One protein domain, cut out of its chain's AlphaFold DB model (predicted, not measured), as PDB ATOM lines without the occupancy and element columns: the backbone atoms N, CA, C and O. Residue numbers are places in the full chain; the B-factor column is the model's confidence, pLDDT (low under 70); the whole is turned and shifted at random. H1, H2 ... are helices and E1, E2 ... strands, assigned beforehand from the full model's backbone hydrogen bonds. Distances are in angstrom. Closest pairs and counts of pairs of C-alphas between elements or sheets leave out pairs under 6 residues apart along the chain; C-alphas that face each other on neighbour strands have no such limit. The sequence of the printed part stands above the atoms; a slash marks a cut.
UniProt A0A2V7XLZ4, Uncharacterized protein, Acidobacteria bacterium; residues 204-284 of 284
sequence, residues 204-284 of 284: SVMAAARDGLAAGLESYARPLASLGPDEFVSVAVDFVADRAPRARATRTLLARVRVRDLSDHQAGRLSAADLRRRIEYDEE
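What this domain is: This is residues 204 to 284 of the 284 residues of an uncharacterized protein of Acidobacteria bacterium (UniProt A0A2V7XLZ4). A narrow three-stranded antiparallel sheet, order E1, E2, E3, has the long helix H1 over one face, with the short helical hairpin H2 and H3 at one end and the loop of residues 240 to 250 at the other. The 81 printed residues include, in order, H1, E1, E2, H2, H3 and E3, a mixed class. It is only just loose, close to compact, with a radius of gyration of the C-alphas of 14.2 A and spans of 43 by 27 by 19 A.

How they stand to each other: Find H1, residues 204 to 219, over E1, residues 232 to 239, and E2, residues 251 to 258, at a height over the sheet of 10.2 A. In the hairpin E1 and E2, look for N 235 and O 255, 2.8 A apart; beside E2, E3, residues 280 to 283, has O 282 2.9 A from N 254. H2, residues 259 to 266, and H3, residues 272 to 278, touch, closest at C-alphas 261 and 275, 6.6 A, at a shallow tilt of 13 degrees, opposite ways. In H1, H2 and H3 every O i to N i+4 pair is within hydrogen-bond range.

Where its parts are: Find C-alpha 204 at (15.713, -0.931, 16.624); H1 runs 22.4 A from there. E1 spans 22.2 A and E2 23.3 A. E3 ends at C-alpha 283, (25.873, -0.115, 26.657).

The domain as a whole: The printed part has no cut. Links H1 to E1 and E1 to E2 are long. Residue 245 is under 70 in pLDDT.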
ATOM      1  N   SER A 204      15.949   0.217  17.509       93.06
ATOM      2  CA  SER A 204      15.713  -0.931  16.624       93.06
ATOM      3  C   SER A 204      17.024  -1.500  16.094       93.06
ATOM      4  O   SER A 204      17.155  -2.716  15.982       93.06
ATOM      5  N   VAL A 205      17.995  -0.635  15.789       91.62
ATOM      6  CA  VAL A 205      19.328  -1.055  15.335       91.62
ATOM      7  C   VAL A 205      20.050  -1.812  16.448       91.62
ATOM      8  O   VAL A 205      20.622  -2.868  16.203       91.62
ATOM      9  N   MET A 206      19.962  -1.328  17.687       94.00
ATOM     10  CA  MET A 206      20.539  -2.015  18.844       94.00
ATOM     11  C   MET A 206      19.882  -3.362  19.128       94.00
ATOM     12  O   MET A 206      20.586  -4.330  19.402       94.00
ATOM     13  N   ALA A 207      18.551  -3.443  19.048       95.06
ATOM     14  CA  ALA A 207      17.841  -4.710  19.189       95.06
ATOM     15  C   ALA A 207      18.298  -5.717  18.120       95.06
ATOM     16  O   ALA A 207      18.679  -6.835  18.457       95.06
ATOM     17  N   ALA A 208      18.377  -5.281  16.859       94.69
ATOM     18  CA  ALA A 208      18.871  -6.108  15.761       94.69
ATOM     19  C   ALA A 208      20.334  -6.541  15.961       94.69
ATOM     20  O   ALA A 208      20.679  -7.689  15.690       94.69
ATOM     21  N   ALA A 209      21.194  -5.658  16.478       95.31
ATOM     22  CA  ALA A 209      22.582  -5.986  16.790       95.31
ATOM     23  C   ALA A 209      22.692  -7.020  17.921       95.31
ATOM     24  O   ALA A 209      23.479  -7.957  17.807       95.31
ATOM     25  N   ARG A 210      21.885  -6.900  18.986       97.06
ATOM     26  CA  ARG A 210      21.817  -7.901  20.066       97.06
ATOM     27  C   ARG A 210      21.366  -9.261  19.534       97.06
ATOM     28  O   ARG A 210      22.006 -10.264  19.836       97.06
ATOM     29  N   ASP A 211      20.328  -9.290  18.702       95.75
ATOM     30  CA  ASP A 211      19.834 -10.525  18.083       95.75
ATOM     31  C   ASP A 211      20.877 -11.158  17.150       95.75
ATOM     32  O   ASP A 211      21.104 -12.369  17.199       95.75
ATOM     33  N   GLY A 212      21.559 -10.341  16.341       95.06
ATOM     34  CA  GLY A 212      22.637 -10.785  15.458       95.06
ATOM     35  C   GLY A 212      23.844 -11.333  16.223       95.06
ATOM     36  O   GLY A 212      24.370 -12.386  15.864       95.06
ATOM     37  N   LEU A 213      24.248 -10.673  17.312       96.31
ATOM     38  CA  LEU A 213      25.316 -11.146  18.196       96.31
ATOM     39  C   LEU A 213      24.948 -12.469  18.868       96.31
ATOM     40  O   LEU A 213      25.754 -13.398  18.862       96.31
ATOM     41  N   ALA A 214      23.731 -12.577  19.402       96.50
ATOM     42  CA  ALA A 214      23.234 -13.811  19.992       96.50
ATOM     43  C   ALA A 214      23.243 -14.967  18.980       96.50
ATOM     44  O   ALA A 214      23.780 -16.032  19.277       96.50
ATOM     45  N   ALA A 215      22.728 -14.746  17.768       95.88
ATOM     46  CA  ALA A 215      22.740 -15.747  16.701       95.88
ATOM     47  C   ALA A 215      24.171 -16.122  16.266       95.88
ATOM     48  O   ALA A 215      24.469 -17.294  16.029       95.88
ATOM     49  N   GLY A 216      25.079 -15.144  16.200       95.44
ATOM     50  CA  GLY A 216      26.492 -15.370  15.904       95.44
ATOM     51  C   GLY A 216      27.165 -16.256  16.952       95.44
ATOM     52  O   GLY A 216      27.818 -17.240  16.597       95.44
ATOM     53  N   LEU A 217      26.945 -15.961  18.235       95.44
ATOM     54  CA  LEU A 217      27.455 -16.749  19.358       95.44
ATOM     55  C   LEU A 217      26.846 -18.160  19.408       95.44
ATOM     56  O   LEU A 217      27.570 -19.112  19.680       95.44
ATOM     57  N   GLU A 218      25.561 -18.320  19.078       95.75
ATOM     58  CA  GLU A 218      24.901 -19.632  18.932       95.75
ATOM     59  C   GLU A 218      25.521 -20.473  17.809       95.75
ATOM     60  O   GLU A 218      25.718 -21.678  17.956       95.75
ATOM     61  N   SER A 219      25.860 -19.842  16.680       94.00
ATOM     62  CA  SER A 219      26.455 -20.522  15.522       94.00
ATOM     63  C   SER A 219      27.936 -20.882  15.698       94.00
ATOM     64  O   SER A 219      28.508 -21.616  14.885       94.00
ATOM     65  N   TYR A 220      28.584 -20.358  16.740       91.88
ATOM     66  CA  TYR A 220      30.012 -20.522  16.948       91.88
ATOM     67  C   TYR A 220      30.350 -21.956  17.382       91.88
ATOM     68  O   TYR A 220      30.126 -22.366  18.516       91.88
ATOM     69  N   ALA A 221      30.936 -22.729  16.464       85.19
ATOM     70  CA  ALA A 221      31.226 -24.151  16.670       85.19
ATOM     71  C   ALA A 221      32.701 -24.466  16.992       85.19
ATOM     72  O   ALA A 221      33.072 -25.637  17.122       85.19
ATOM     73  N   ARG A 222      33.587 -23.464  17.067       91.25
ATOM     74  CA  ARG A 222      35.020 -23.716  17.284       91.25
ATOM     75  C   ARG A 222      35.338 -23.917  18.772       91.25
ATOM     76  O   ARG A 222      34.900 -23.117  19.590       91.25
ATOM     77  N   PRO A 223      36.156 -24.919  19.142       90.12
ATOM     78  CA  PRO A 223      36.586 -25.088  20.527       90.12
ATOM     79  C   PRO A 223      37.409 -23.889  21.019       90.12
ATOM     80  O   PRO A 223      38.357 -23.468  20.357       90.12
ATOM     81  N   LEU A 224      37.093 -23.380  22.212       92.69
ATOM     82  CA  LEU A 224      37.828 -22.305  22.893       92.69
ATOM     83  C   LEU A 224      38.882 -22.882  23.852       92.69
ATOM     84  O   LEU A 224      38.908 -22.557  25.031       92.69
ATOM     85  N   ALA A 225      39.737 -23.781  23.354       90.25
ATOM     86  CA  ALA A 225      40.614 -24.613  24.190       90.25
ATOM     87  C   ALA A 225      41.666 -23.841  25.014       90.25
ATOM     88  O   ALA A 225      42.235 -24.400  25.947       90.25
ATOM     89  N   SER A 226      41.945 -22.583  24.665       92.62
ATOM     90  CA  SER A 226      42.882 -21.724  25.395       92.62
ATOM     91  C   SER A 226      42.247 -20.964  26.559       92.62
ATOM     92  O   SER A 226      42.986 -20.334  27.308       92.62
ATOM     93  N   LEU A 227      40.915 -20.977  26.680       95.44
ATOM     94  CA  LEU A 227      40.186 -20.225  27.697       95.44
ATOM     95  C   LEU A 227      39.647 -21.156  28.787       95.44
ATOM     96  O   LEU A 227      39.161 -22.257  28.512       95.44
ATOM     97  N   GLY A 228      39.719 -20.705  30.036       95.94
ATOM     98  CA  GLY A 228      39.116 -21.390  31.177       95.94
ATOM     99  C   GLY A 228      37.578 -21.380  31.116       95.94
ATOM    100  O   GLY A 228      36.986 -20.487  30.513       95.94
ATOM    101  N   PRO A 229      36.882 -22.337  31.762       95.62
ATOM    102  CA  PRO A 229      35.417 -22.411  31.721       95.62
ATOM    103  C   PRO A 229      34.722 -21.202  32.371       95.62
ATOM    104  O   PRO A 229      33.620 -20.836  31.960       95.62
ATOM    105  N   ASP A 230      35.362 -20.581  33.363       97.25
ATOM    106  CA  ASP A 230      34.850 -19.401  34.070       97.25
ATOM    107  C   ASP A 230      35.274 -18.071  33.414       97.25
ATOM    108  O   ASP A 230      34.927 -16.997  33.907       97.25
ATOM    109  N   GLU A 231      36.011 -18.126  32.302       97.81
ATOM    110  CA  GLU A 231      36.384 -16.945  31.525       97.81
ATOM    111  C   GLU A 231      35.239 -16.497  30.606       97.81
ATOM    112  O   GLU A 231      34.266 -17.221  30.368       97.81
ATOM    113  N   PHE A 232      35.348 -15.273  30.087       97.81
ATOM    114  CA  PHE A 232      34.321 -14.648  29.260       97.81
ATOM    115  C   PHE A 232      34.832 -14.403  27.845       97.81
ATOM    116  O   PHE A 232      35.924 -13.875  27.647       97.81
ATOM    117  N   VAL A 233      33.987 -14.697  26.863       97.12
ATOM    118  CA  VAL A 233      34.115 -14.157  25.510       97.12
ATOM    119  C   VAL A 233      33.374 -12.827  25.488       97.12
ATOM    120  O   VAL A 233      32.202 -12.769  25.862       97.12
ATOM    121  N   SER A 234      34.068 -11.767  25.083       97.19
ATOM    122  CA  SER A 234      33.505 -10.418  24.991       97.19
ATOM    123  C   SER A 234      33.524  -9.954  23.539       97.19
ATOM    124  O   SER A 234      34.544 -10.095  22.865       97.19
ATOM    125  N   VAL A 235      32.407  -9.414  23.060       96.94
ATOM    126  CA  VAL A 235      32.264  -8.853  21.712       96.94
ATOM    127  C   VAL A 235      31.786  -7.417  21.847       96.94
ATOM    128  O   VAL A 235      30.733  -7.177  22.430       96.94
ATOM    129  N   ALA A 236      32.565  -6.476  21.318       96.12
ATOM    130  CA  ALA A 236      32.202  -5.066  21.260       96.12
ATOM    131  C   ALA A 236      31.709  -4.720  19.851       96.12
ATOM    132  O   ALA A 236      32.340  -5.094  18.861       96.12
ATOM    133  N   VAL A 237      30.580  -4.021  19.770       95.81
ATOM    134  CA  VAL A 237      30.018  -3.496  18.524       95.81
ATOM    135  C   VAL A 237      29.893  -1.989  18.646       95.81
ATOM    136  O   VAL A 237      29.076  -1.485  19.416       95.81
ATOM    137  N   ASP A 238      30.697  -1.286  17.860       94.44
ATOM    138  CA  ASP A 238      30.709   0.168  17.809       94.44
ATOM    139  C   ASP A 238      29.681   0.677  16.796       94.44
ATOM    140  O   ASP A 238      29.728   0.346  15.608       94.44
ATOM    141  N   PHE A 239      28.762   1.523  17.256       92.56
ATOM    142  CA  PHE A 239      27.811   2.219  16.396       92.56
ATOM    143  C   PHE A 239      28.378   3.580  16.020       92.56
ATOM    144  O   PHE A 239      28.517   4.476  16.859       92.56
ATOM    145  N   VAL A 240      28.684   3.748  14.738       89.75
ATOM    146  CA  VAL A 240      29.208   4.997  14.187       89.75
ATOM    147  C   VAL A 240      28.092   5.676  13.393       89.75
ATOM    148  O   VAL A 240      27.601   5.123  12.413       89.75
ATOM    149  N   ALA A 241      27.648   6.852  13.846       82.44
ATOM    150  CA  ALA A 241      26.547   7.582  13.210       82.44
ATOM    151  C   ALA A 241      26.934   8.194  11.852       82.44
ATOM    152  O   ALA A 241      26.071   8.406  11.002       82.44
ATOM    153  N   ASP A 242      28.224   8.469  11.655       80.44
ATOM    154  CA  ASP A 242      28.770   9.063  10.439       80.44
ATOM    155  C   ASP A 242      29.691   8.060   9.729       80.44
ATOM    156  O   ASP A 242      30.516   7.397  10.356       80.44
ATOM    157  N   ARG A 243      29.564   7.952   8.404       74.94
ATOM    158  CA  ARG A 243      30.430   7.104   7.571       74.94
ATOM    159  C   ARG A 243      31.795   7.747   7.301       74.94
ATOM    160  O   ARG A 243      32.621   7.147   6.613       74.94
ATOM    161  N   ALA A 244      32.044   8.950   7.820       78.31
ATOM    162  CA  ALA A 244      33.318   9.631   7.666       78.31
ATOM    163  C   ALA A 244      34.498   8.778   8.187       78.31
ATOM    164  O   ALA A 244      34.447   8.233   9.299       78.31
ATOM    165  N   PRO A 245      35.610   8.688   7.432       67.00
ATOM    166  CA  PRO A 245      36.806   8.007   7.903       67.00
ATOM    167  C   PRO A 245      37.318   8.731   9.155       67.00
ATOM    168  O   PRO A 245      37.684   9.904   9.080       67.00
ATOM    169  N   ARG A 246      37.380   8.012  10.288       74.94
ATOM    170  CA  ARG A 246      37.733   8.487  11.652       74.94
ATOM    171  C   ARG A 246      36.579   9.036  12.502       74.94
ATOM    172  O   ARG A 246      36.847   9.650  13.539       74.94
ATOM    173  N   ALA A 247      35.324   8.808  12.126       80.19
ATOM    174  CA  ALA A 247      34.217   9.054  13.043       80.19
ATOM    175  C   ALA A 247      34.378   8.199  14.317       80.19
ATOM    176  O   ALA A 247      34.741   7.022  14.260       80.19
ATOM    177  N   ARG A 248      34.172   8.818  15.485       83.31
ATOM    178  CA  ARG A 248      34.205   8.112  16.774       83.31
ATOM    179  C   ARG A 248      32.910   7.321  16.947       83.31
ATOM    180  O   ARG A 248      31.846   7.795  16.539       83.31
ATOM    181  N   ALA A 249      33.002   6.152  17.579       86.94
ATOM    182  CA  ALA A 249      31.828   5.411  18.020       86.94
ATOM    183  C   ALA A 249      30.953   6.335  18.877       86.94
ATOM    184  O   ALA A 249      31.440   7.000  19.791       86.94
ATOM    185  N   THR A 250      29.677   6.444  18.515       91.00
ATOM    186  CA  THR A 250      28.702   7.225  19.285       91.00
ATOM    187  C   THR A 250      28.203   6.420  20.475       91.00
ATOM    188  O   THR A 250      27.864   7.010  21.496       91.00
ATOM    189  N   ARG A 251      28.140   5.093  20.317       92.81
ATOM    190  CA  ARG A 251      27.770   4.121  21.346       92.81
ATOM    191  C   ARG A 251      28.492   2.808  21.089       92.81
ATOM    192  O   ARG A 251      28.707   2.470  19.921       92.81
ATOM    193  N   THR A 252      28.761   2.053  22.142       95.31
ATOM    194  CA  THR A 252      29.355   0.718  22.044       95.31
ATOM    195  C   THR A 252      28.482  -0.286  22.790       95.31
ATOM    196  O   THR A 252      28.148  -0.101  23.955       95.31
ATOM    197  N   LEU A 253      28.083  -1.364  22.112       97.25
ATOM    198  CA  LEU A 253      27.400  -2.496  22.737       97.25
ATOM    199  C   LEU A 253      28.427  -3.575  23.059       97.25
ATOM    200  O   LEU A 253      29.019  -4.156  22.149       97.25
ATOM    201  N   LEU A 254      28.594  -3.874  24.343       97.50
ATOM    202  CA  LEU A 254      29.452  -4.948  24.820       97.50
ATOM    203  C   LEU A 254      28.595  -6.160  25.196       97.50
ATOM    204  O   LEU A 254      27.810  -6.111  26.137       97.50
ATOM    205  N   ALA A 255      28.756  -7.265  24.473       97.75
ATOM    206  CA  ALA A 255      28.150  -8.548  24.814       97.75
ATOM    207  C   ALA A 255      29.190  -9.459  25.470       97.75
ATOM    208  O   ALA A 255      30.274  -9.665  24.920       97.75
ATOM    209  N   ARG A 256      28.861 -10.029  26.629       97.88
ATOM    210  CA  ARG A 256      29.727 -10.942  27.383       97.88
ATOM    211  C   ARG A 256      29.012 -12.260  27.635       97.88
ATOM    212  O   ARG A 256      27.872 -12.288  28.089       97.88
ATOM    213  N   VAL A 257      29.697 -13.367  27.372       98.25
ATOM    214  CA  VAL A 257      29.180 -14.718  27.621       98.25
ATOM    215  C   VAL A 257      30.275 -15.593  28.216       98.25
ATOM    216  O   VAL A 257      31.439 -15.495  27.824       98.25
ATOM    217  N   ARG A 258      29.928 -16.449  29.178       98.25
ATOM    218  CA  ARG A 258      30.897 -17.377  29.771       98.25
ATOM    219  C   ARG A 258      31.257 -18.477  28.782       98.25
ATOM    220  O   ARG A 258      30.387 -19.037  28.112       98.25
ATOM    221  N   VAL A 259      32.530 -18.854  28.752       97.88
ATOM    222  CA  VAL A 259      33.045 -19.942  27.904       97.88
ATOM    223  C   VAL A 259      32.332 -21.263  28.210       97.88
ATOM    224  O   VAL A 259      32.002 -22.022  27.292       97.88
ATOM    225  N   ARG A 260      32.023 -21.525  29.489       97.81
ATOM    226  CA  ARG A 260      31.227 -22.685  29.906       97.81
ATOM    227  C   ARG A 260      29.833 -22.713  29.282       97.81
ATOM    228  O   ARG A 260      29.416 -23.780  28.852       97.81
ATOM    229  N   ASP A 261      29.136 -21.582  29.204       98.19
ATOM    230  CA  ASP A 261      27.772 -21.532  28.660       98.19
ATOM    231  C   ASP A 261      27.765 -21.800  27.151       98.19
ATOM    232  O   ASP A 261      26.940 -22.576  26.668       98.19
ATOM    233  N   LEU A 262      28.739 -21.241  26.421       97.44
ATOM    234  CA  LEU A 262      28.960 -21.558  25.004       97.44
ATOM    235  C   LEU A 262      29.257 -23.049  24.799       97.44
ATOM    236  O   LEU A 262      28.684 -23.689  23.918       97.44
ATOM    237  N   SER A 263      30.112 -23.624  25.646       96.31
ATOM    238  CA  SER A 263      30.467 -25.046  25.580       96.31
ATOM    239  C   SER A 263      29.287 -25.958  25.944       96.31
ATOM    240  O   SER A 263      29.097 -27.010  25.331       96.31
ATOM    241  N   ASP A 264      28.475 -25.573  26.933       96.94
ATOM    242  CA  ASP A 264      27.252 -26.278  27.319       96.94
ATOM    243  C   ASP A 264      26.201 -26.209  26.203       96.94
ATOM    244  O   ASP A 264      25.545 -27.216  25.928       96.94
ATOM    245  N   HIS A 265      26.081 -25.073  25.511       97.38
ATOM    246  CA  HIS A 265      25.218 -24.937  24.340       97.38
ATOM    247  C   HIS A 265      25.682 -25.822  23.179       97.38
ATOM    248  O   HIS A 265      24.889 -26.601  22.650       97.38
ATOM    249  N   GLN A 266      26.976 -25.788  22.844       96.12
ATOM    250  CA  GLN A 266      27.562 -26.626  21.795       96.12
ATOM    251  C   GLN A 266      27.363 -28.123  22.072       96.12
ATOM    252  O   GLN A 266      27.136 -28.913  21.158       96.12
ATOM    253  N   ALA A 267      27.424 -28.520  23.343       96.12
ATOM    254  CA  ALA A 267      27.166 -29.888  23.767       96.12
ATOM    255  C   ALA A 267      25.668 -30.243  23.872       96.12
ATOM    256  O   ALA A 267      25.340 -31.345  24.314       96.12
ATOM    257  N   GLY A 268      24.759 -29.323  23.530       97.25
ATOM    258  CA  GLY A 268      23.308 -29.509  23.619       97.25
ATOM    259  C   GLY A 268      22.756 -29.559  25.048       97.25
ATOM    260  O   GLY A 268      21.604 -29.939  25.242       97.25
ATOM    261  N   ARG A 269      23.558 -29.194  26.058       98.25
ATOM    262  CA  ARG A 269      23.146 -29.139  27.473       98.25
ATOM    263  C   ARG A 269      22.427 -27.840  27.830       98.25
ATOM    264  O   ARG A 269      21.683 -27.816  28.807       98.25
ATOM    265  N   LEU A 270      22.659 -26.777  27.063       97.94
ATOM    266  CA  LEU A 270      22.020 -25.474  27.228       97.94
ATOM    267  C   LEU A 270      21.227 -25.124  25.966       97.94
ATOM    268  O   LEU A 270      21.766 -25.135  24.858       97.94
ATOM    269  N   SER A 271      19.939 -24.814  26.124       98.12
ATOM    270  CA  SER A 271      19.107 -24.389  24.995       98.12
ATOM    271  C   SER A 271      19.558 -23.018  24.469       98.12
ATOM    272  O   SER A 271      20.129 -22.223  25.215       98.12
ATOM    273  N   ALA A 272      19.276 -22.708  23.200       97.50
ATOM    274  CA  ALA A 272      19.578 -21.391  22.629       97.50
ATOM    275  C   ALA A 272      18.895 -20.255  23.417       97.50
ATOM    276  O   ALA A 272      19.515 -19.249  23.745       97.50
ATOM    277  N   ALA A 273      17.633 -20.446  23.821       97.69
ATOM    278  CA  ALA A 273      16.898 -19.460  24.614       97.69
ATOM    279  C   ALA A 273      17.537 -19.211  25.993       97.69
ATOM    280  O   ALA A 273      17.572 -18.069  26.455       97.69
ATOM    281  N   ASP A 274      18.061 -20.257  26.639       98.31
ATOM    282  CA  ASP A 274      18.766 -20.112  27.914       98.31
ATOM    283  C   ASP A 274      20.138 -19.467  27.730       98.31
ATOM    284  O   ASP A 274      20.522 -18.640  28.556       98.31
ATOM    285  N   LEU A 275      20.847 -19.780  26.638       97.88
ATOM    286  CA  LEU A 275      22.090 -19.100  26.288       97.88
ATOM    287  C   LEU A 275      21.843 -17.596  26.130       97.88
ATOM    288  O   LEU A 275      22.504 -16.817  26.807       97.88
ATOM    289  N   ARG A 276      20.837 -17.182  25.342       97.88
ATOM    290  CA  ARG A 276      20.477 -15.760  25.159       97.88
ATOM    291  C   ARG A 276      20.229 -15.028  26.472       97.88
ATOM    292  O   ARG A 276      20.626 -13.877  26.605       97.88
ATOM    293  N   ARG A 277      19.592 -15.689  27.446       98.19
ATOM    294  CA  ARG A 277      19.332 -15.125  28.784       98.19
ATOM    295  C   ARG A 277      20.593 -14.970  29.634       98.19
ATOM    296  O   ARG A 277      20.575 -14.181  30.572       98.19
ATOM    297  N   ARG A 278      21.644 -15.741  29.347       98.25
ATOM    298  CA  ARG A 278      22.939 -15.689  30.043       98.25
ATOM    299  C   ARG A 278      23.936 -14.728  29.400       98.25
ATOM    300  O   ARG A 278      24.983 -14.490  29.993       98.25
ATOM    301  N   ILE A 279      23.639 -14.189  28.216       98.19
ATOM    302  CA  ILE A 279      24.466 -13.147  27.606       98.19
ATOM    303  C   ILE A 279      24.226 -11.845  28.370       98.19
ATOM    304  O   ILE A 279      23.103 -11.342  28.437       98.19
ATOM    305  N   GLU A 280      25.292 -11.312  28.954       98.25
ATOM    306  CA  GLU A 280      25.299 -10.010  29.610       98.25
ATOM    307  C   GLU A 280      25.535  -8.938  28.541       98.25
ATOM    308  O   GLU A 280      26.484  -9.038  27.761       98.25
ATOM    309  N   TYR A 281      24.667  -7.929  28.488       97.75
ATOM    310  CA  TYR A 281      24.800  -6.797  27.572       97.75
ATOM    311  C   TYR A 281      25.046  -5.525  28.373       97.75
ATOM    312  O   TYR A 281      24.264  -5.218  29.273       97.75
ATOM    313  N   ASP A 282      26.086  -4.788  28.003       97.50
ATOM    314  CA  ASP A 282      26.388  -3.454  28.514       97.50
ATOM    315  C   ASP A 282      26.377  -2.439  27.360       97.50
ATOM    316  O   ASP A 282      26.716  -2.785  26.223       97.50
ATOM    317  N   GLU A 283      25.932  -1.215  27.631       94.75
ATOM    318  CA  GLU A 283      25.873  -0.115  26.657       94.75
ATOM    319  C   GLU A 283      26.699   1.052  27.200       94.75
ATOM    320  O   GLU A 283      26.345   1.631  28.229       94.75
ATOM    321  N   GLU A 284      27.784   1.380  26.497       88.31
ATOM    322  CA  GLU A 284      28.676   2.512  26.790       88.31
ATOM    323  C   GLU A 284      28.458   3.685  25.823       88.31
ATOM    324  O   GLU A 284      28.192   3.448  24.614       88.31
TER     325      GLU A 284